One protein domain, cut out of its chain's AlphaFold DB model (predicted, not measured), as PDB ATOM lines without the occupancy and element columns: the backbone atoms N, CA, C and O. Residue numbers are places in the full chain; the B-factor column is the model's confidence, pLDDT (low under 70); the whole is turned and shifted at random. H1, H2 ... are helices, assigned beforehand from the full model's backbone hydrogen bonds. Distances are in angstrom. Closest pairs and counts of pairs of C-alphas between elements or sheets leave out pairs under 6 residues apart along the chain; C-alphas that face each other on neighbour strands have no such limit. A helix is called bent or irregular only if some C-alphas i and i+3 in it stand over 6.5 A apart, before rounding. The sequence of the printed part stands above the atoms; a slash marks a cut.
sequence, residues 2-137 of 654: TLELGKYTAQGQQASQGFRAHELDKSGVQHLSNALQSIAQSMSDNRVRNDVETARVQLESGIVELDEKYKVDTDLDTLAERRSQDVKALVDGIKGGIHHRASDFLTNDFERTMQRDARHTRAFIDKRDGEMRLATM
ATOM      1  N   THR A   2      -9.301  36.248 -11.520       38.22
ATOM      2  CA  THR A   2      -9.057  35.395 -12.708       38.22
ATOM      3  C   THR A   2      -7.892  35.843 -13.603       38.22
ATOM      4  O   THR A   2      -7.150  35.002 -14.092       38.22
ATOM      5  N   LEU A   3      -7.670  37.152 -13.768       39.97
ATOM      6  CA  LEU A   3      -6.591  37.691 -14.618       39.97
ATOM      7  C   LEU A   3      -5.179  37.636 -14.002       39.97
ATOM      8  O   LEU A   3      -4.209  37.644 -14.751       39.97
ATOM      9  N   GLU A   4      -5.034  37.604 -12.673       47.66
ATOM     10  CA  GLU A   4      -3.720  37.467 -12.010       47.66
ATOM     11  C   GLU A   4      -3.427  36.010 -11.659       47.66
ATOM     12  O   GLU A   4      -2.326  35.544 -11.923       47.66
ATOM     13  N   LEU A   5      -4.428  35.253 -11.195       48.66
ATOM     14  CA  LEU A   5      -4.303  33.804 -11.009       48.66
ATOM     15  C   LEU A   5      -4.022  33.090 -12.333       48.66
ATOM     16  O   LEU A   5      -3.170  32.211 -12.359       48.66
ATOM     17  N   GLY A   6      -4.636  33.540 -13.437       51.69
ATOM     18  CA  GLY A   6      -4.349  33.051 -14.788       51.69
ATOM     19  C   GLY A   6      -2.902  33.281 -15.241       51.69
ATOM     20  O   GLY A   6      -2.373  32.485 -16.015       51.69
ATOM     21  N   LYS A   7      -2.220  34.321 -14.727       55.66
ATOM     22  CA  LYS A   7      -0.782  34.530 -14.979       55.66
ATOM     23  C   LYS A   7       0.062  33.483 -14.258       55.66
ATOM     24  O   LYS A   7       1.004  32.976 -14.855       55.66
ATOM     25  N   TYR A   8      -0.309  33.115 -13.031       54.91
ATOM     26  CA  TYR A   8       0.378  32.072 -12.267       54.91
ATOM     27  C   TYR A   8       0.113  30.664 -12.821       54.91
ATOM     28  O   TYR A   8       1.028  29.847 -12.846       54.91
ATOM     29  N   THR A   9      -1.080  30.388 -13.359       52.66
ATOM     30  CA  THR A   9      -1.365  29.110 -14.048       52.66
ATOM     31  C   THR A   9      -0.594  28.994 -15.364       52.66
ATOM     32  O   THR A   9      -0.032  27.941 -15.655       52.66
ATOM     33  N   ALA A  10      -0.496  30.083 -16.135       52.44
ATOM     34  CA  ALA A  10       0.303  30.121 -17.361       52.44
ATOM     35  C   ALA A  10       1.818  30.003 -17.085       52.44
ATOM     36  O   ALA A  10       2.513  29.269 -17.786       52.44
ATOM     37  N   GLN A  11       2.323  30.667 -16.038       51.69
ATOM     38  CA  GLN A  11       3.709  30.516 -15.567       51.69
ATOM     39  C   GLN A  11       3.978  29.110 -15.022       51.69
ATOM     40  O   GLN A  11       5.041  28.552 -15.263       51.69
ATOM     41  N   GLY A  12       2.994  28.502 -14.365       48.94
ATOM     42  CA  GLY A  12       3.041  27.131 -13.874       48.94
ATOM     43  C   GLY A  12       3.105  26.068 -14.962       48.94
ATOM     44  O   GLY A  12       3.909  25.147 -14.874       48.94
ATOM     45  N   GLN A  13       2.320  26.229 -16.028       52.31
ATOM     46  CA  GLN A  13       2.386  25.363 -17.209       52.31
ATOM     47  C   GLN A  13       3.700  25.529 -17.987       52.31
ATOM     48  O   GLN A  13       4.169  24.582 -18.615       52.31
ATOM     49  N   GLN A  14       4.319  26.714 -17.937       50.28
ATOM     50  CA  GLN A  14       5.685  26.915 -18.425       50.28
ATOM     51  C   GLN A  14       6.738  26.313 -17.483       50.28
ATOM     52  O   GLN A  14       7.745  25.813 -17.972       50.28
ATOM     53  N   ALA A  15       6.503  26.310 -16.168       48.06
ATOM     54  CA  ALA A  15       7.395  25.715 -15.174       48.06
ATOM     55  C   ALA A  15       7.329  24.178 -15.124       48.06
ATOM     56  O   ALA A  15       8.317  23.548 -14.758       48.06
ATOM     57  N   SER A  16       6.208  23.575 -15.533       46.41
ATOM     58  CA  SER A  16       6.055  22.120 -15.666       46.41
ATOM     59  C   SER A  16       6.658  21.554 -16.958       46.41
ATOM     60  O   SER A  16       6.788  20.339 -17.097       46.41
ATOM     61  N   GLN A  17       7.014  22.406 -17.929       46.97
ATOM     62  CA  GLN A  17       7.883  22.006 -19.035       46.97
ATOM     63  C   GLN A  17       9.306  21.972 -18.472       46.97
ATOM     64  O   GLN A  17       9.819  23.016 -18.086       46.97
ATOM     65  N   GLY A  18       9.891  20.777 -18.358       51.41
ATOM     66  CA  GLY A  18      11.147  20.525 -17.642       51.41
ATOM     67  C   GLY A  18      12.318  21.471 -17.957       51.41
ATOM     68  O   GLY A  18      12.289  22.247 -18.912       51.41
ATOM     69  N   PHE A  19      13.351  21.370 -17.113       51.72
ATOM     70  CA  PHE A  19      14.592  22.158 -17.094       51.72
ATOM     71  C   PHE A  19      15.010  22.701 -18.480       51.72
ATOM     72  O   PHE A  19      15.100  21.970 -19.464       51.72
ATOM     73  N   ARG A  20      15.287  24.008 -18.575       52.62
ATOM     74  CA  ARG A  20      15.979  24.616 -19.725       52.62
ATOM     75  C   ARG A  20      17.231  25.322 -19.210       52.62
ATOM     76  O   ARG A  20      17.139  26.408 -18.649       52.62
ATOM     77  N   ALA A  21      18.400  24.710 -19.423       44.59
ATOM     78  CA  ALA A  21      19.705  25.145 -18.897       44.59
ATOM     79  C   ALA A  21      20.195  26.524 -19.360       44.59
ATOM     80  O   ALA A  21      21.195  27.013 -18.845       44.59
ATOM     81  N   HIS A  22      19.543  27.161 -20.335       47.38
ATOM     82  CA  HIS A  22      20.030  28.427 -20.888       47.38
ATOM     83  C   HIS A  22      20.033  29.595 -19.877       47.38
ATOM     84  O   HIS A  22      20.560  30.654 -20.206       47.38
ATOM     85  N   GLU A  23      19.490  29.407 -18.666       51.91
ATOM     86  CA  GLU A  23      19.445  30.411 -17.591       51.91
ATOM     87  C   GLU A  23      20.449  30.188 -16.441       51.91
ATOM     88  O   GLU A  23      20.518  31.027 -15.541       51.91
ATOM     89  N   LEU A  24      21.255  29.113 -16.454       56.34
ATOM     90  CA  LEU A  24      22.431  29.036 -15.580       56.34
ATOM     91  C   LEU A  24      23.450  30.058 -16.101       56.34
ATOM     92  O   LEU A  24      24.096  29.864 -17.128       56.34
ATOM     93  N   ASP A  25      23.491  31.213 -15.446       53.91
ATOM     94  CA  ASP A  25      24.261  32.373 -15.877       53.91
ATOM     95  C   ASP A  25      25.745  32.016 -16.102       53.91
ATOM     96  O   ASP A  25      26.459  31.606 -15.183       53.91
ATOM     97  N   LYS A  26      26.229  32.220 -17.337       55.38
ATOM     98  CA  LYS A  26      27.630  32.002 -17.747       55.38
ATOM     99  C   LYS A  26      28.622  32.879 -16.975       55.38
ATOM    100  O   LYS A  26      29.831  32.688 -17.110       55.38
ATOM    101  N   SER A  27      28.147  33.838 -16.175       55.75
ATOM    102  CA  SER A  27      28.980  34.807 -15.460       55.75
ATOM    103  C   SER A  27      30.075  34.163 -14.604       55.75
ATOM    104  O   SER A  27      31.196  34.671 -14.587       55.75
ATOM    105  N   GLY A  28      29.819  33.021 -13.956       56.84
ATOM    106  CA  GLY A  28      30.815  32.331 -13.126       56.84
ATOM    107  C   GLY A  28      32.035  31.837 -13.911       56.84
ATOM    108  O   GLY A  28      33.172  32.146 -13.548       56.84
ATOM    109  N   VAL A  29      31.789  31.128 -15.016       63.69
ATOM    110  CA  VAL A  29      32.821  30.562 -15.903       63.69
ATOM    111  C   VAL A  29      33.517  31.654 -16.699       63.69
ATOM    112  O   VAL A  29      34.738  31.643 -16.817       63.69
ATOM    113  N   GLN A  30      32.759  32.641 -17.186       65.62
ATOM    114  CA  GLN A  30      33.299  33.760 -17.952       65.62
ATOM    115  C   GLN A  30      34.258  34.604 -17.101       65.62
ATOM    116  O   GLN A  30      35.320  35.006 -17.571       65.62
ATOM    117  N   HIS A  31      33.919  34.849 -15.828       64.69
ATOM    118  CA  HIS A  31      34.795  35.571 -14.906       64.69
ATOM    119  C   HIS A  31      36.096  34.817 -14.619       64.69
ATOM    120  O   HIS A  31      37.154  35.447 -14.630       64.69
ATOM    121  N   LEU A  32      36.039  33.501 -14.376       66.31
ATOM    122  CA  LEU A  32      37.254  32.719 -14.144       66.31
ATOM    123  C   LEU A  32      38.083  32.595 -15.423       66.31
ATOM    124  O   LEU A  32      39.292  32.784 -15.374       66.31
ATOM    125  N   SER A  33      37.454  32.350 -16.569       73.19
ATOM    126  CA  SER A  33      38.151  32.288 -17.851       73.19
ATOM    127  C   SER A  33      38.924  33.575 -18.142       73.19
ATOM    128  O   SER A  33      40.125  33.532 -18.409       73.19
ATOM    129  N   ASN A  34      38.285  34.735 -17.965       73.31
ATOM    130  CA  ASN A  34      38.941  36.030 -18.131       73.31
ATOM    131  C   ASN A  34      40.096  36.230 -17.127       73.31
ATOM    132  O   ASN A  34      41.130  36.801 -17.479       73.31
ATOM    133  N   ALA A  35      39.947  35.750 -15.885       68.81
ATOM    134  CA  ALA A  35      41.006  35.808 -14.876       68.81
ATOM    135  C   ALA A  35      42.204  34.919 -15.254       68.81
ATOM    136  O   ALA A  35      43.340  35.388 -15.232       68.81
ATOM    137  N   LEU A  36      41.956  33.678 -15.681       74.38
ATOM    138  CA  LEU A  36      42.980  32.736 -16.143       74.38
ATOM    139  C   LEU A  36      43.721  33.262 -17.378       74.38
ATOM    140  O   LEU A  36      44.942  33.159 -17.451       74.38
ATOM    141  N   GLN A  37      43.002  33.894 -18.307       79.38
ATOM    142  CA  GLN A  37      43.586  34.531 -19.485       79.38
ATOM    143  C   GLN A  37      44.509  35.698 -19.096       79.38
ATOM    144  O   GLN A  37      45.629  35.805 -19.601       79.38
ATOM    145  N   SER A  38      44.072  36.551 -18.163       75.81
ATOM    146  CA  SER A  38      44.894  37.645 -17.631       75.81
ATOM    147  C   SER A  38      46.141  37.125 -16.904       75.81
ATOM    148  O   SER A  38      47.215  37.714 -17.023       75.81
ATOM    149  N   ILE A  39      46.016  36.016 -16.173       73.12
ATOM    150  CA  ILE A  39      47.126  35.352 -15.482       73.12
ATOM    151  C   ILE A  39      48.126  34.792 -16.497       73.12
ATOM    152  O   ILE A  39      49.315  35.099 -16.401       73.12
ATOM    153  N   ALA A  40      47.661  34.043 -17.501       74.06
ATOM    154  CA  ALA A  40      48.510  33.458 -18.536       74.06
ATOM    155  C   ALA A  40      49.340  34.528 -19.268       74.06
ATOM    156  O   ALA A  40      50.525  34.328 -19.532       74.06
ATOM    157  N   GLN A  41      48.753  35.698 -19.539       77.50
ATOM    158  CA  GLN A  41      49.443  36.827 -20.178       77.50
ATOM    159  C   GLN A  41      50.546  37.451 -19.310       77.50
ATOM    160  O   GLN A  41      51.500  38.008 -19.850       77.50
ATOM    161  N   SER A  42      50.437  37.348 -17.984       72.25
ATOM    162  CA  SER A  42      51.399  37.921 -17.032       72.25
ATOM    163  C   SER A  42      52.602  37.017 -16.727       72.25
ATOM    164  O   SER A  42      53.552  37.450 -16.075       72.25
ATOM    165  N   MET A  43      52.588  35.763 -17.191       76.62
ATOM    166  CA  MET A  43      53.614  34.774 -16.862       76.62
ATOM    167  C   MET A  43      54.799  34.808 -17.832       76.62
ATOM    168  O   MET A  43      54.638  34.702 -19.046       76.62
ATOM    169  N   SER A  44      56.016  34.890 -17.279       68.06
ATOM    170  CA  SER A  44      57.270  34.850 -18.047       68.06
ATOM    171  C   SER A  44      57.728  33.430 -18.407       68.06
ATOM    172  O   SER A  44      58.570  33.263 -19.285       68.06
ATOM    173  N   ASP A  45      57.206  32.406 -17.723       78.44
ATOM    174  CA  ASP A  45      57.499  30.996 -17.999       78.44
ATOM    175  C   ASP A  45      56.504  30.446 -19.033       78.44
ATOM    176  O   ASP A  45      55.325  30.236 -18.737       78.44
ATOM    177  N   ASN A  46      56.993  30.192 -20.251       79.56
ATOM    178  CA  ASN A  46      56.180  29.694 -21.365       79.56
ATOM    179  C   ASN A  46      55.498  28.353 -21.060       79.56
ATOM    180  O   ASN A  46      54.429  28.081 -21.605       79.56
ATOM    181  N   ARG A  47      56.089  27.511 -20.202       78.25
ATOM    182  CA  ARG A  47      55.520  26.206 -19.858       78.25
ATOM    183  C   ARG A  47      54.338  26.362 -18.906       78.25
ATOM    184  O   ARG A  47      53.273  25.825 -19.178       78.25
ATOM    185  N   VAL A  48      54.498  27.160 -17.849       78.69
ATOM    186  CA  VAL A  48      53.416  27.449 -16.886       78.69
ATOM    187  C   VAL A  48      52.277  28.211 -17.570       78.69
ATOM    188  O   VAL A  48      51.112  27.900 -17.354       78.69
ATOM    189  N   ARG A  49      52.600  29.149 -18.466       80.69
ATOM    190  CA  ARG A  49      51.613  29.880 -19.268       80.69
ATOM    191  C   ARG A  49      50.759  28.958 -20.149       80.69
ATOM    192  O   ARG A  49      49.543  29.120 -20.182       80.69
ATOM    193  N   ASN A  50      51.376  28.013 -20.864       83.69
ATOM    194  CA  ASN A  50      50.641  27.068 -21.715       83.69
ATOM    195  C   ASN A  50      49.742  26.138 -20.890       83.69
ATOM    196  O   ASN A  50      48.626  25.833 -21.310       83.69
ATOM    197  N   ASP A  51      50.199  25.735 -19.707       83.06
ATOM    198  CA  ASP A  51      49.418  24.914 -18.785       83.06
ATOM    199  C   ASP A  51      48.203  25.678 -18.226       83.06
ATOM    200  O   ASP A  51      47.104  25.129 -18.184       83.06
ATOM    201  N   VAL A  52      48.353  26.963 -17.871       82.50
ATOM    202  CA  VAL A  52      47.229  27.817 -17.435       82.50
ATOM    203  C   VAL A  52      46.207  28.019 -18.559       82.50
ATOM    204  O   VAL A  52      45.004  27.939 -18.314       82.50
ATOM    205  N   GLU A  53      46.659  28.226 -19.798       81.62
ATOM    206  CA  GLU A  53      45.756  28.371 -20.948       81.62
ATOM    207  C   GLU A  53      45.031  27.056 -21.276       81.62
ATOM    208  O   GLU A  53      43.841  27.055 -21.588       81.62
ATOM    209  N   THR A  54      45.716  25.918 -21.133       84.94
ATOM    210  CA  THR A  54      45.105  24.590 -21.289       84.94
ATOM    211  C   THR A  54      44.041  24.347 -20.219       84.94
ATOM    212  O   THR A  54      42.930  23.929 -20.543       84.94
ATOM    213  N   ALA A  55      44.338  24.684 -18.960       83.81
ATOM    214  CA  ALA A  55      43.386  24.600 -17.857       83.81
ATOM    215  C   ALA A  55      42.151  25.488 -18.077       83.81
ATOM    216  O   ALA A  55      41.032  25.068 -17.783       83.81
ATOM    217  N   ARG A  56      42.338  26.690 -18.641       84.31
ATOM    218  CA  ARG A  56      41.245  27.600 -19.011       84.31
ATOM    219  C   ARG A  56      40.299  26.956 -20.022       84.31
ATOM    220  O   ARG A  56      39.101  26.881 -19.767       84.31
ATOM    221  N   VAL A  57      40.837  26.461 -21.137       84.31
ATOM    222  CA  VAL A  57      40.038  25.854 -22.214       84.31
ATOM    223  C   VAL A  57      39.319  24.591 -21.733       84.31
ATOM    224  O   VAL A  57      38.142  24.399 -22.037       84.31
ATOM    225  N   GLN A  58      39.994  23.746 -20.947       85.06
ATOM    226  CA  GLN A  58      39.389  22.535 -20.385       85.06
ATOM    227  C   GLN A  58      38.254  22.853 -19.409       85.06
ATOM    228  O   GLN A  58      37.231  22.169 -19.429       85.06
ATOM    229  N   LEU A  59      38.392  23.904 -18.598       82.25
ATOM    230  CA  LEU A  59      37.324  24.327 -17.700       82.25
ATOM    231  C   LEU A  59      36.122  24.887 -18.466       82.25
ATOM    232  O   LEU A  59      34.989  24.530 -18.156       82.25
ATOM    233  N   GLU A  60      36.353  25.740 -19.468       81.19
ATOM    234  CA  GLU A  60      35.276  26.288 -20.303       81.19
ATOM    235  C   GLU A  60      34.486  25.176 -21.001       81.19
ATOM    236  O   GLU A  60      33.258  25.166 -20.936       81.19
ATOM    237  N   SER A  61      35.182  24.217 -21.620       83.44
ATOM    238  CA  SER A  61      34.544  23.072 -22.280       83.44
ATOM    239  C   SER A  61      33.805  22.184 -21.280       83.44
ATOM    240  O   SER A  61      32.649  21.832 -21.501       83.44
ATOM    241  N   GLY A  62      34.442  21.863 -20.151       83.62
ATOM    242  CA  GLY A  62      33.869  20.969 -19.151       83.62
ATOM    243  C   GLY A  62      32.617  21.533 -18.482       83.62
ATOM    244  O   GLY A  62      31.668  20.791 -18.257       83.62
ATOM    245  N   ILE A  63      32.552  22.842 -18.209       80.88
ATOM    246  CA  ILE A  63      31.328  23.426 -17.640       80.88
ATOM    247  C   ILE A  63      30.186  23.427 -18.663       80.88
ATOM    248  O   ILE A  63      29.054  23.135 -18.291       80.88
ATOM    249  N   VAL A  64      30.465  23.667 -19.949       79.62
ATOM    250  CA  VAL A  64      29.442  23.560 -21.007       79.62
ATOM    251  C   VAL A  64      28.887  22.134 -21.099       79.62
ATOM    252  O   VAL A  64      27.680  21.952 -21.248       79.62
ATOM    253  N   GLU A  65      29.741  21.120 -20.963       81.75
ATOM    254  CA  GLU A  65      29.308  19.720 -20.914       81.75
ATOM    255  C   GLU A  65      28.455  19.421 -19.674       81.75
ATOM    256  O   GLU A  65      27.443  18.727 -19.782       81.75
ATOM    257  N   LEU A  66      28.808  19.974 -18.508       81.06
ATOM    258  CA  LEU A  66      27.995  19.846 -17.296       81.06
ATOM    259  C   LEU A  66      26.650  20.575 -17.419       81.06
ATOM    260  O   LEU A  66      25.631  20.046 -16.977       81.06
ATOM    261  N   ASP A  67      26.606  21.743 -18.057       76.94
ATOM    262  CA  ASP A  67      25.356  22.458 -18.336       76.94
ATOM    263  C   ASP A  67      24.427  21.646 -19.242       76.94
ATOM    264  O   ASP A  67      23.225  21.571 -18.977       76.94
ATOM    265  N   GLU A  68      24.969  20.992 -20.272       74.38
ATOM    266  CA  GLU A  68      24.184  20.120 -21.148       74.38
ATOM    267  C   GLU A  68      23.771  18.820 -20.432       74.38
ATOM    268  O   GLU A  68      22.634  18.376 -20.589       74.38
ATOM    269  N   LYS A  69      24.633  18.247 -19.576       80.12
ATOM    270  CA  LYS A  69      24.327  17.056 -18.759       80.12
ATOM    271  C   LYS A  69      23.136  17.287 -17.833       80.12
ATOM    272  O   LYS A  69      22.259  16.432 -17.735       80.12
ATOM    273  N   TYR A  70      23.090  18.440 -17.171       76.81
ATOM    274  CA  TYR A  70      22.029  18.775 -16.219       76.81
ATOM    275  C   TYR A  70      20.816  19.452 -16.866       76.81
ATOM    276  O   TYR A  70      19.867  19.806 -16.172       76.81
ATOM    277  N   LYS A  71      20.793  19.580 -18.199       68.31
ATOM    278  CA  LYS A  71      19.774  20.326 -18.947       68.31
ATOM    279  C   LYS A  71      18.355  19.790 -18.872       68.31
ATOM    280  O   LYS A  71      17.442  20.517 -19.233       68.31
ATOM    281  N   VAL A  72      18.135  18.549 -18.469       61.88
ATOM    282  CA  VAL A  72      16.780  17.975 -18.387       61.88
ATOM    283  C   VAL A  72      16.582  17.265 -17.048       61.88
ATOM    284  O   VAL A  72      15.804  16.320 -16.945       61.88
ATOM    285  N   ASP A  73      17.310  17.685 -16.011       65.06
ATOM    286  CA  ASP A  73      17.222  17.021 -14.717       65.06
ATOM    287  C   ASP A  73      15.881  17.322 -14.029       65.06
ATOM    288  O   ASP A  73      15.407  18.461 -14.009       65.06
ATOM    289  N   THR A  74      15.253  16.273 -13.504       64.25
ATOM    290  CA  THR A  74      13.927  16.322 -12.867       64.25
ATOM    291  C   THR A  74      14.007  16.200 -11.349       64.25
ATOM    292  O   THR A  74      13.025  16.488 -10.669       64.25
ATOM    293  N   ASP A  75      15.169  15.830 -10.809       74.00
ATOM    294  CA  ASP A  75      15.399  15.696  -9.374       74.00
ATOM    295  C   ASP A  75      16.141  16.934  -8.849       74.00
ATOM    296  O   ASP A  75      17.374  16.969  -8.748       74.00
ATOM    297  N   LEU A  76      15.353  17.974  -8.548       69.19
ATOM    298  CA  LEU A  76      15.825  19.254  -8.012       69.19
ATOM    299  C   LEU A  76      16.409  19.130  -6.596       69.19
ATOM    300  O   LEU A  76      17.268  19.934  -6.234       69.19
ATOM    301  N   ASP A  77      15.988  18.123  -5.825       71.69
ATOM    302  CA  ASP A  77      16.389  17.945  -4.425       71.69
ATOM    303  C   ASP A  77      17.867  17.560  -4.311       71.69
ATOM    304  O   ASP A  77      18.577  18.033  -3.420       71.69
ATOM    305  N   THR A  78      18.361  16.752  -5.254       79.31
ATOM    306  CA  THR A  78      19.763  16.307  -5.286       79.31
ATOM    307  C   THR A  78      20.615  17.046  -6.324       79.31
ATOM    308  O   THR A  78      21.837  16.877  -6.360       79.31
ATOM    309  N   LEU A  79      20.004  17.887  -7.167       78.44
ATOM    310  CA  LEU A  79      20.667  18.553  -8.294       78.44
ATOM    311  C   LEU A  79      21.885  19.385  -7.870       78.44
ATOM    312  O   LEU A  79      22.950  19.276  -8.478       78.44
ATOM    313  N   ALA A  80      21.746  20.206  -6.825       77.19
ATOM    314  CA  ALA A  80      22.838  21.059  -6.352       77.19
ATOM    315  C   ALA A  80      24.053  20.241  -5.886       77.19
ATOM    316  O   ALA A  80      25.197  20.633  -6.118       77.19
ATOM    317  N   GLU A  81      23.804  19.101  -5.242       82.50
ATOM    318  CA  GLU A  81      24.850  18.215  -4.744       82.50
ATOM    319  C   GLU A  81      25.547  17.482  -5.894       82.50
ATOM    320  O   GLU A  81      26.774  17.531  -5.994       82.50
ATOM    321  N   ARG A  82      24.773  16.887  -6.810       84.75
ATOM    322  CA  ARG A  82      25.299  16.181  -7.989       84.75
ATOM    323  C   ARG A  82      26.133  17.102  -8.879       84.75
ATOM    324  O   ARG A  82      27.266  16.768  -9.228       84.75
ATOM    325  N   ARG A  83      25.632  18.310  -9.161       83.00
ATOM    326  CA  ARG A  83      26.371  19.309  -9.944       83.00
ATOM    327  C   ARG A  83      27.650  19.756  -9.238       83.00
ATOM    328  O   ARG A  83      28.701  19.810  -9.869       83.00
ATOM    329  N   SER A  84      27.603  20.005  -7.929       82.50
ATOM    330  CA  SER A  84      28.802  20.385  -7.173       82.50
ATOM    331  C   SER A  84      29.879  19.293  -7.179       82.50
ATOM    332  O   SER A  84      31.067  19.624  -7.201       82.50
ATOM    333  N   GLN A  85      29.494  18.014  -7.143       85.69
ATOM    334  CA  GLN A  85      30.432  16.886  -7.214       85.69
ATOM    335  C   GLN A  85      31.099  16.793  -8.589       85.69
ATOM    336  O   GLN A  85      32.317  16.633  -8.672       85.69
ATOM    337  N   ASP A  86      30.327  16.965  -9.659       85.00
ATOM    338  CA  ASP A  86      30.844  16.929 -11.024       85.00
ATOM    339  C   ASP A  86      31.778  18.104 -11.342       85.00
ATOM    340  O   ASP A  86      32.828  17.911 -11.955       85.00
ATOM    341  N   VAL A  87      31.442  19.320 -10.893       83.81
ATOM    342  CA  VAL A  87      32.319  20.493 -11.062       83.81
ATOM    343  C   VAL A  87      33.638  20.280 -10.315       83.81
ATOM    344  O   VAL A  87      34.703  20.626 -10.828       83.81
ATOM    345  N   LYS A  88      33.596  19.664  -9.130       85.75
ATOM    346  CA  LYS A  88      34.805  19.303  -8.385       85.75
ATOM    347  C   LYS A  88      35.652  18.276  -9.137       85.75
ATOM    348  O   LYS A  88      36.855  18.474  -9.267       85.75
ATOM    349  N   ALA A  89      35.031  17.227  -9.677       86.50
ATOM    350  CA  ALA A  89      35.729  16.216 -10.469       86.50
ATOM    351  C   ALA A  89      36.397  16.818 -11.719       86.50
ATOM    352  O   ALA A  89      37.540  16.480 -12.030       86.50
ATOM    353  N   LEU A  90      35.719  17.753 -12.395       86.00
ATOM    354  CA  LEU A  90      36.272  18.505 -13.521       86.00
ATOM    355  C   LEU A  90      37.517  19.303 -13.106       86.00
ATOM    356  O   LEU A  90      38.565  19.203 -13.743       86.00
ATOM    357  N   VAL A  91      37.418  20.070 -12.018       84.44
ATOM    358  CA  VAL A  91      38.522  20.879 -11.483       84.44
ATOM    359  C   VAL A  91      39.719  20.015 -11.077       84.44
ATOM    360  O   VAL A  91      40.855  20.344 -11.420       84.44
ATOM    361  N   ASP A  92      39.483  18.910 -10.370       85.44
ATOM    362  CA  ASP A  92      40.540  18.001  -9.917       85.44
ATOM    363  C   ASP A  92      41.244  17.328 -11.111       85.44
ATOM    364  O   ASP A  92      42.474  17.212 -11.125       85.44
ATOM    365  N   GLY A  93      40.488  16.969 -12.157       85.56
ATOM    366  CA  GLY A  93      41.031  16.453 -13.416       85.56
ATOM    367  C   GLY A  93      41.951  17.452 -14.122       85.56
ATOM    368  O   GLY A  93      43.046  17.085 -14.554       85.56
ATOM    369  N   ILE A  94      41.559  18.729 -14.171       86.00
ATOM    370  CA  ILE A  94      42.375  19.804 -14.755       86.00
ATOM    371  C   ILE A  94      43.660  20.016 -13.945       86.00
ATOM    372  O   ILE A  94      44.748  20.079 -14.518       86.00
ATOM    373  N   LYS A  95      43.566  20.066 -12.607       82.81
ATOM    374  CA  LYS A  95      44.727  20.225 -11.713       82.81
ATOM    375  C   LYS A  95      45.760  19.108 -11.860       82.81
ATOM    376  O   LYS A  95      46.952  19.382 -11.719       82.81
ATOM    377  N   GLY A  96      45.319  17.876 -12.120       82.88
ATOM    378  CA  GLY A  96      46.198  16.722 -12.337       82.88
ATOM    379  C   GLY A  96      46.887  16.704 -13.707       82.88
ATOM    380  O   GLY A  96      47.930  16.067 -13.850       82.88
ATOM    381  N   GLY A  97      46.328  17.401 -14.703       79.69
ATOM    382  CA  GLY A  97      46.850  17.469 -16.073       79.69
ATOM    383  C   GLY A  97      47.890  18.567 -16.323       79.69
ATOM    384  O   GLY A  97      48.526  18.563 -17.377       79.69
ATOM    385  N   ILE A  98      48.081  19.489 -15.373       82.19
ATOM    386  CA  ILE A  98      48.988  20.641 -15.486       82.19
ATOM    387  C   ILE A  98      50.194  20.529 -14.546       82.19
ATOM    388  O   ILE A  98      50.167  19.822 -13.539       82.19
ATOM    389  N   HIS A  99      51.281  21.244 -14.846       80.00
ATOM    390  CA  HIS A  99      52.478  21.239 -14.007       80.00
ATOM    391  C   HIS A  99      52.197  21.761 -12.582       80.00
ATOM    392  O   HIS A  99      51.450  22.722 -12.403       80.00
ATOM    393  N   HIS A 100      52.860  21.190 -11.564       75.56
ATOM    394  CA  HIS A 100      52.595  21.480 -10.140       75.56
ATOM    395  C   HIS A 100      52.582  22.980  -9.798       75.56
ATOM    396  O   HIS A 100      51.676  23.445  -9.119       75.56
ATOM    397  N   ARG A 101      53.509  23.774 -10.360       71.25
ATOM    398  CA  ARG A 101      53.525  25.240 -10.167       71.25
ATOM    399  C   ARG A 101      52.289  25.956 -10.723       71.25
ATOM    400  O   ARG A 101      51.872  26.947 -10.139       71.25
ATOM    401  N   ALA A 102      51.727  25.489 -11.840       74.31
ATOM    402  CA  ALA A 102      50.471  26.020 -12.370       74.31
ATOM    403  C   ALA A 102      49.292  25.585 -11.483       74.31
ATOM    404  O   ALA A 102      48.424  26.392 -11.172       74.31
ATOM    405  N   SER A 103      49.301  24.337 -11.008       78.94
ATOM    406  CA  SER A 103      48.266  23.789 -10.118       78.94
ATOM    407  C   SER A 103      48.167  24.529  -8.776       78.94
ATOM    408  O   SER A 103      47.074  24.932  -8.362       78.94
ATOM    409  N   ASP A 104      49.308  24.798  -8.134       78.31
ATOM    410  CA  ASP A 104      49.374  25.565  -6.882       78.31
ATOM    411  C   ASP A 104      48.863  26.995  -7.083       78.31
ATOM    412  O   ASP A 104      48.112  27.521  -6.260       78.31
ATOM    413  N   PHE A 105      49.218  27.607  -8.216       75.44
ATOM    414  CA  PHE A 105      48.805  28.965  -8.554       75.44
ATOM    415  C   PHE A 105      47.288  29.075  -8.775       75.44
ATOM    416  O   PHE A 105      46.670  30.042  -8.338       75.44
ATOM    417  N   LEU A 106      46.675  28.070  -9.406       78.69
ATOM    418  CA  LEU A 106      45.254  28.083  -9.773       78.69
ATOM    419  C   LEU A 106      44.305  27.576  -8.680       78.69
ATOM    420  O   LEU A 106      43.086  27.703  -8.807       78.69
ATOM    421  N   THR A 107      44.826  26.996  -7.596       80.94
ATOM    422  CA  THR A 107      44.000  26.305  -6.597       80.94
ATOM    423  C   THR A 107      42.940  27.200  -5.953       80.94
ATOM    424  O   THR A 107      41.778  26.795  -5.891       80.94
ATOM    425  N   ASN A 108      43.296  28.427  -5.565       79.44
ATOM    426  CA  ASN A 108      42.357  29.366  -4.939       79.44
ATOM    427  C   ASN A 108      41.239  29.818  -5.894       79.44
ATOM    428  O   ASN A 108      40.100  30.036  -5.474       79.44
ATOM    429  N   ASP A 109      41.544  29.965  -7.182       78.75
ATOM    430  CA  ASP A 109      40.582  30.447  -8.176       78.75
ATOM    431  C   ASP A 109      39.598  29.350  -8.602       78.75
ATOM    432  O   ASP A 109      38.403  29.608  -8.800       78.75
ATOM    433  N   PHE A 110      40.062  28.099  -8.641       80.94
ATOM    434  CA  PHE A 110      39.191  26.944  -8.809       80.94
ATOM    435  C   PHE A 110      38.209  26.776  -7.638       80.94
ATOM    436  O   PHE A 110      37.014  26.588  -7.865       80.94
ATOM    437  N   GLU A 111      38.667  26.915  -6.389       80.69
ATOM    438  CA  GLU A 111      37.790  26.832  -5.211       80.69
ATOM    439  C   GLU A 111      36.703  27.911  -5.206       80.69
ATOM    440  O   GLU A 111      35.527  27.622  -4.959       80.69
ATOM    441  N   ARG A 112      37.066  29.152  -5.550       78.88
ATOM    442  CA  ARG A 112      36.099  30.253  -5.677       78.88
ATOM    443  C   ARG A 112      35.037  29.973  -6.734       78.88
ATOM    444  O   ARG A 112      33.877  30.334  -6.534       78.88
ATOM    445  N   THR A 113      35.412  29.331  -7.834       75.25
ATOM    446  CA  THR A 113      34.487  29.004  -8.926       75.25
ATOM    447  C   THR A 113      33.498  27.922  -8.519       75.25
ATOM    448  O   THR A 113      32.298  28.111  -8.714       75.25
ATOM    449  N   MET A 114      33.962  26.866  -7.843       78.81
ATOM    450  CA  MET A 114      33.079  25.831  -7.287       78.81
ATOM    451  C   MET A 114      32.041  26.422  -6.320       78.81
ATOM    452  O   MET A 114      30.847  26.154  -6.433       78.81
ATOM    453  N   GLN A 115      32.467  27.297  -5.402       80.69
ATOM    454  CA  GLN A 115      31.556  27.957  -4.453       80.69
ATOM    455  C   GLN A 115      30.555  28.905  -5.126       80.69
ATOM    456  O   GLN A 115      29.494  29.202  -4.569       80.69
ATOM    457  N   ARG A 116      30.905  29.460  -6.287       77.25
ATOM    458  CA  ARG A 116      30.024  30.348  -7.045       77.25
ATOM    459  C   ARG A 116      28.961  29.545  -7.787       77.25
ATOM    460  O   ARG A 116      27.786  29.858  -7.634       77.25
ATOM    461  N   ASP A 117      29.358  28.485  -8.492       74.81
ATOM    462  CA  ASP A 117      28.435  27.586  -9.199       74.81
ATOM    463  C   ASP A 117      27.426  26.935  -8.237       74.81
ATOM    464  O   ASP A 117      26.220  26.969  -8.489       74.81
ATOM    465  N   ALA A 118      27.884  26.481  -7.065       75.88
ATOM    466  CA  ALA A 118      27.005  25.924  -6.036       75.88
ATOM    467  C   ALA A 118      25.946  26.934  -5.547       75.88
ATOM    468  O   ALA A 118      24.771  26.591  -5.410       75.88
ATOM    469  N   ARG A 119      26.333  28.199  -5.321       78.31
ATOM    470  CA  ARG A 119      25.396  29.264  -4.911       78.31
ATOM    471  C   ARG A 119      24.391  29.608  -6.005       78.31
ATOM    472  O   ARG A 119      23.214  29.780  -5.698       78.31
ATOM    473  N   HIS A 120      24.835  29.693  -7.256       75.25
ATOM    474  CA  HIS A 120      23.948  29.972  -8.386       75.25
ATOM    475  C   HIS A 120      22.949  28.839  -8.616       75.25
ATOM    476  O   HIS A 120      21.755  29.101  -8.752       75.25
ATOM    477  N   THR A 121      23.415  27.592  -8.568       73.44
ATOM    478  CA  THR A 121      22.560  26.408  -8.700       73.44
ATOM    479  C   THR A 121      21.502  26.367  -7.596       73.44
ATOM    480  O   THR A 121      20.326  26.168  -7.883       73.44
ATOM    481  N   ARG A 122      21.885  26.648  -6.339       78.06
ATOM    482  CA  ARG A 122      20.950  26.723  -5.203       78.06
ATOM    483  C   ARG A 122      19.888  27.811  -5.395       78.06
ATOM    484  O   ARG A 122      18.701  27.523  -5.311       78.06
ATOM    485  N   ALA A 123      20.310  29.034  -5.717       74.19
ATOM    486  CA  ALA A 123      19.399  30.162  -5.915       74.19
ATOM    487  C   ALA A 123      18.402  29.923  -7.064       74.19
ATOM    488  O   ALA A 123      17.260  30.377  -7.013       74.19
ATOM    489  N   PHE A 124      18.826  29.200  -8.102       72.31
ATOM    490  CA  PHE A 124      17.961  28.823  -9.214       72.31
ATOM    491  C   PHE A 124      16.935  27.743  -8.826       72.31
ATOM    492  O   PHE A 124      15.765  27.869  -9.193       72.31
ATOM    493  N   ILE A 125      17.341  26.723  -8.058       75.62
ATOM    494  CA  ILE A 125      16.429  25.694  -7.522       75.62
ATOM    495  C   ILE A 125      15.348  26.341  -6.650       75.62
ATOM    496  O   ILE A 125      14.162  26.099  -6.875       75.62
ATOM    497  N   ASP A 126      15.739  27.230  -5.733       73.88
ATOM    498  CA  ASP A 126      14.808  27.929  -4.839       73.88
ATOM    499  C   ASP A 126      13.783  28.772  -5.627       73.88
ATOM    500  O   ASP A 126      12.592  28.793  -5.305       73.88
ATOM    501  N   LYS A 127      14.219  29.425  -6.716       76.38
ATOM    502  CA  LYS A 127      13.330  30.168  -7.624       76.38
ATOM    503  C   LYS A 127      12.302  29.246  -8.296       76.38
ATOM    504  O   LYS A 127      11.129  29.607  -8.394       76.38
ATOM    505  N   ARG A 128      12.722  28.063  -8.756       71.94
ATOM    506  CA  ARG A 128      11.850  27.105  -9.458       71.94
ATOM    507  C   ARG A 128      10.839  26.418  -8.545       71.94
ATOM    508  O   ARG A 128       9.688  26.280  -8.957       71.94
ATOM    509  N   ASP A 129      11.225  26.045  -7.325       74.81
ATOM    510  CA  ASP A 129      10.273  25.529  -6.325       74.81
ATOM    511  C   ASP A 129       9.177  26.573  -6.037       74.81
ATOM    512  O   ASP A 129       7.985  26.260  -6.036       74.81
ATOM    513  N   GLY A 130       9.555  27.852  -5.920       76.31
ATOM    514  CA  GLY A 130       8.595  28.945  -5.758       76.31
ATOM    515  C   GLY A 130       7.599  29.088  -6.915       76.31
ATOM    516  O   GLY A 130       6.398  29.228  -6.678       76.31
ATOM    517  N   GLU A 131       8.061  28.996  -8.165       77.56
ATOM    518  CA  GLU A 131       7.192  29.039  -9.353       77.56
ATOM    519  C   GLU A 131       6.210  27.853  -9.409       77.56
ATOM    520  O   GLU A 131       5.024  28.047  -9.692       77.56
ATOM    521  N   MET A 132       6.670  26.633  -9.100       74.06
ATOM    522  CA  MET A 132       5.812  25.438  -9.083       74.06
ATOM    523  C   MET A 132       4.743  25.505  -7.994       74.06
ATOM    524  O   MET A 132       3.588  25.146  -8.233       74.06
ATOM    525  N   ARG A 133       5.079  26.006  -6.803       76.81
ATOM    526  CA  ARG A 133       4.089  26.181  -5.734       76.81
ATOM    527  C   ARG A 133       3.002  27.162  -6.158       76.81
ATOM    528  O   ARG A 133       1.823  26.811  -6.099       76.81
ATOM    529  N   LEU A 134       3.372  28.334  -6.677       79.44
ATOM    530  CA  LEU A 134       2.409  29.339  -7.153       79.44
ATOM    531  C   LEU A 134       1.476  28.819  -8.257       79.44
ATOM    532  O   LEU A 134       0.314  29.220  -8.310       79.44
ATOM    533  N   ALA A 135       1.947  27.900  -9.102       74.25
ATOM    534  CA  ALA A 135       1.140  27.266 -10.145       74.25
ATOM    535  C   ALA A 135      -0.067  26.488  -9.600       74.25
ATOM    536  O   ALA A 135      -1.144  26.517 -10.190       74.25
ATOM    537  N   THR A 136       0.124  25.791  -8.478       76.81
ATOM    538  CA  THR A 136      -0.886  24.907  -7.862       76.81
ATOM    539  C   THR A 136      -1.836  25.637  -6.908       76.81
ATOM    540  O   THR A 136      -2.846  25.078  -6.478       76.81
ATOM    541  N   MET A 137      -1.537  26.902  -6.596       82.75
ATOM    542  CA  MET A 137      -2.308  27.742  -5.680       82.75
ATOM    543  C   MET A 137      -3.799  27.882  -6.049       82.75
ATOM    544  O   MET A 137      -4.623  27.756  -5.143       82.75
TER     545      MET A 137
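What this domain is: This is residues 2 to 137 of the 654 residues of an uncharacterized protein of Pseudodesulfovibrio sp. JC047 (UniProt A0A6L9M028). A long rod of helices: H5 runs along most of its length, and H2, H3 and H4 lie lengthwise with it in a loose up-and-down bundle over part of that length. H5 runs on past these three, and H1 crosses its last turns at the far end of the rod, away from the rest. The printed part has 136 residues with five named helices, H1 to H5 in chain order, and no named strand; its class is all helix. The whole is loose, with a radius of gyration of the C-alphas of 18.7 A and spans of 67 by 24 by 20 A.

Where its parts are: The longest helix, H5, covers residues 100 to 137 and is 55.4 A long, from C-alpha 100 at (52.595, 21.480, -10.140) to C-alpha 137 at (-2.308, 27.742, -5.680). H5 has a kink of 44 degrees near residue 107 and is irregular: C-alphas 105 and 108 are 7.4 A apart. H4, residues 76 to 97, is 32.1 A long and also irregular, with C-alphas 77 and 80 at 7.4 A. H3, residues 46 to 69, is 34.4 A long. H2, residues 27 to 42, measures 22.7 A. H1, residues 2 to 15, measures 19.2 A and begins at C-alpha 2 at (-9.057, 35.395, -12.708).

How they stand to each other: H5 is the hub and touches the four other helices. With H4 it forms a hairpin at a shallow tilt of 14 degrees, opposite ways; the closest C-alphas, of Lys 95 and Ser 103, are 5.3 A apart. H5 touches H3 with residues 101 to 106 alone, the same way at 17 degrees, closest at the C-alphas of Val 48 and Ala 102, 5.6 A. It touches H2 with residues 109 to 117 alone, closest at the C-alphas of Gly 28 and Arg 116, 6.4 A. H2 and H3 are a hairpin at 10 degrees, with the C-alphas of Ala 40 and Arg 49 closest at 4.8 A. H3 and H4 are a hairpin at 22 degrees, with the C-alphas of Ala 55 and Ile 94 closest at 5.8 A. H2 and H4 are apart. H1 touches residues 128 to 136 of H5 at a steep tilt of 41 degrees, closest at the C-alphas of Gly 12 and Ala 135, 4.2 A. Each O i to N i+4 pair is within hydrogen-bond range in H2 and H3, against 9 of 10 in H1, 16 of 18 in H4 and 31 of 34 in H5.

The domain as a whole: The C-alphas of Thr 2 and Asp 45, the two farthest apart, are 66.9 A apart. The printed part has no cut. The link from H1 to H2 is long, with 11 residues. The mean pLDDT of the printed part is 72.4; residues 2 to 32, 35, 44, 71 to 74 and 76 are under 70.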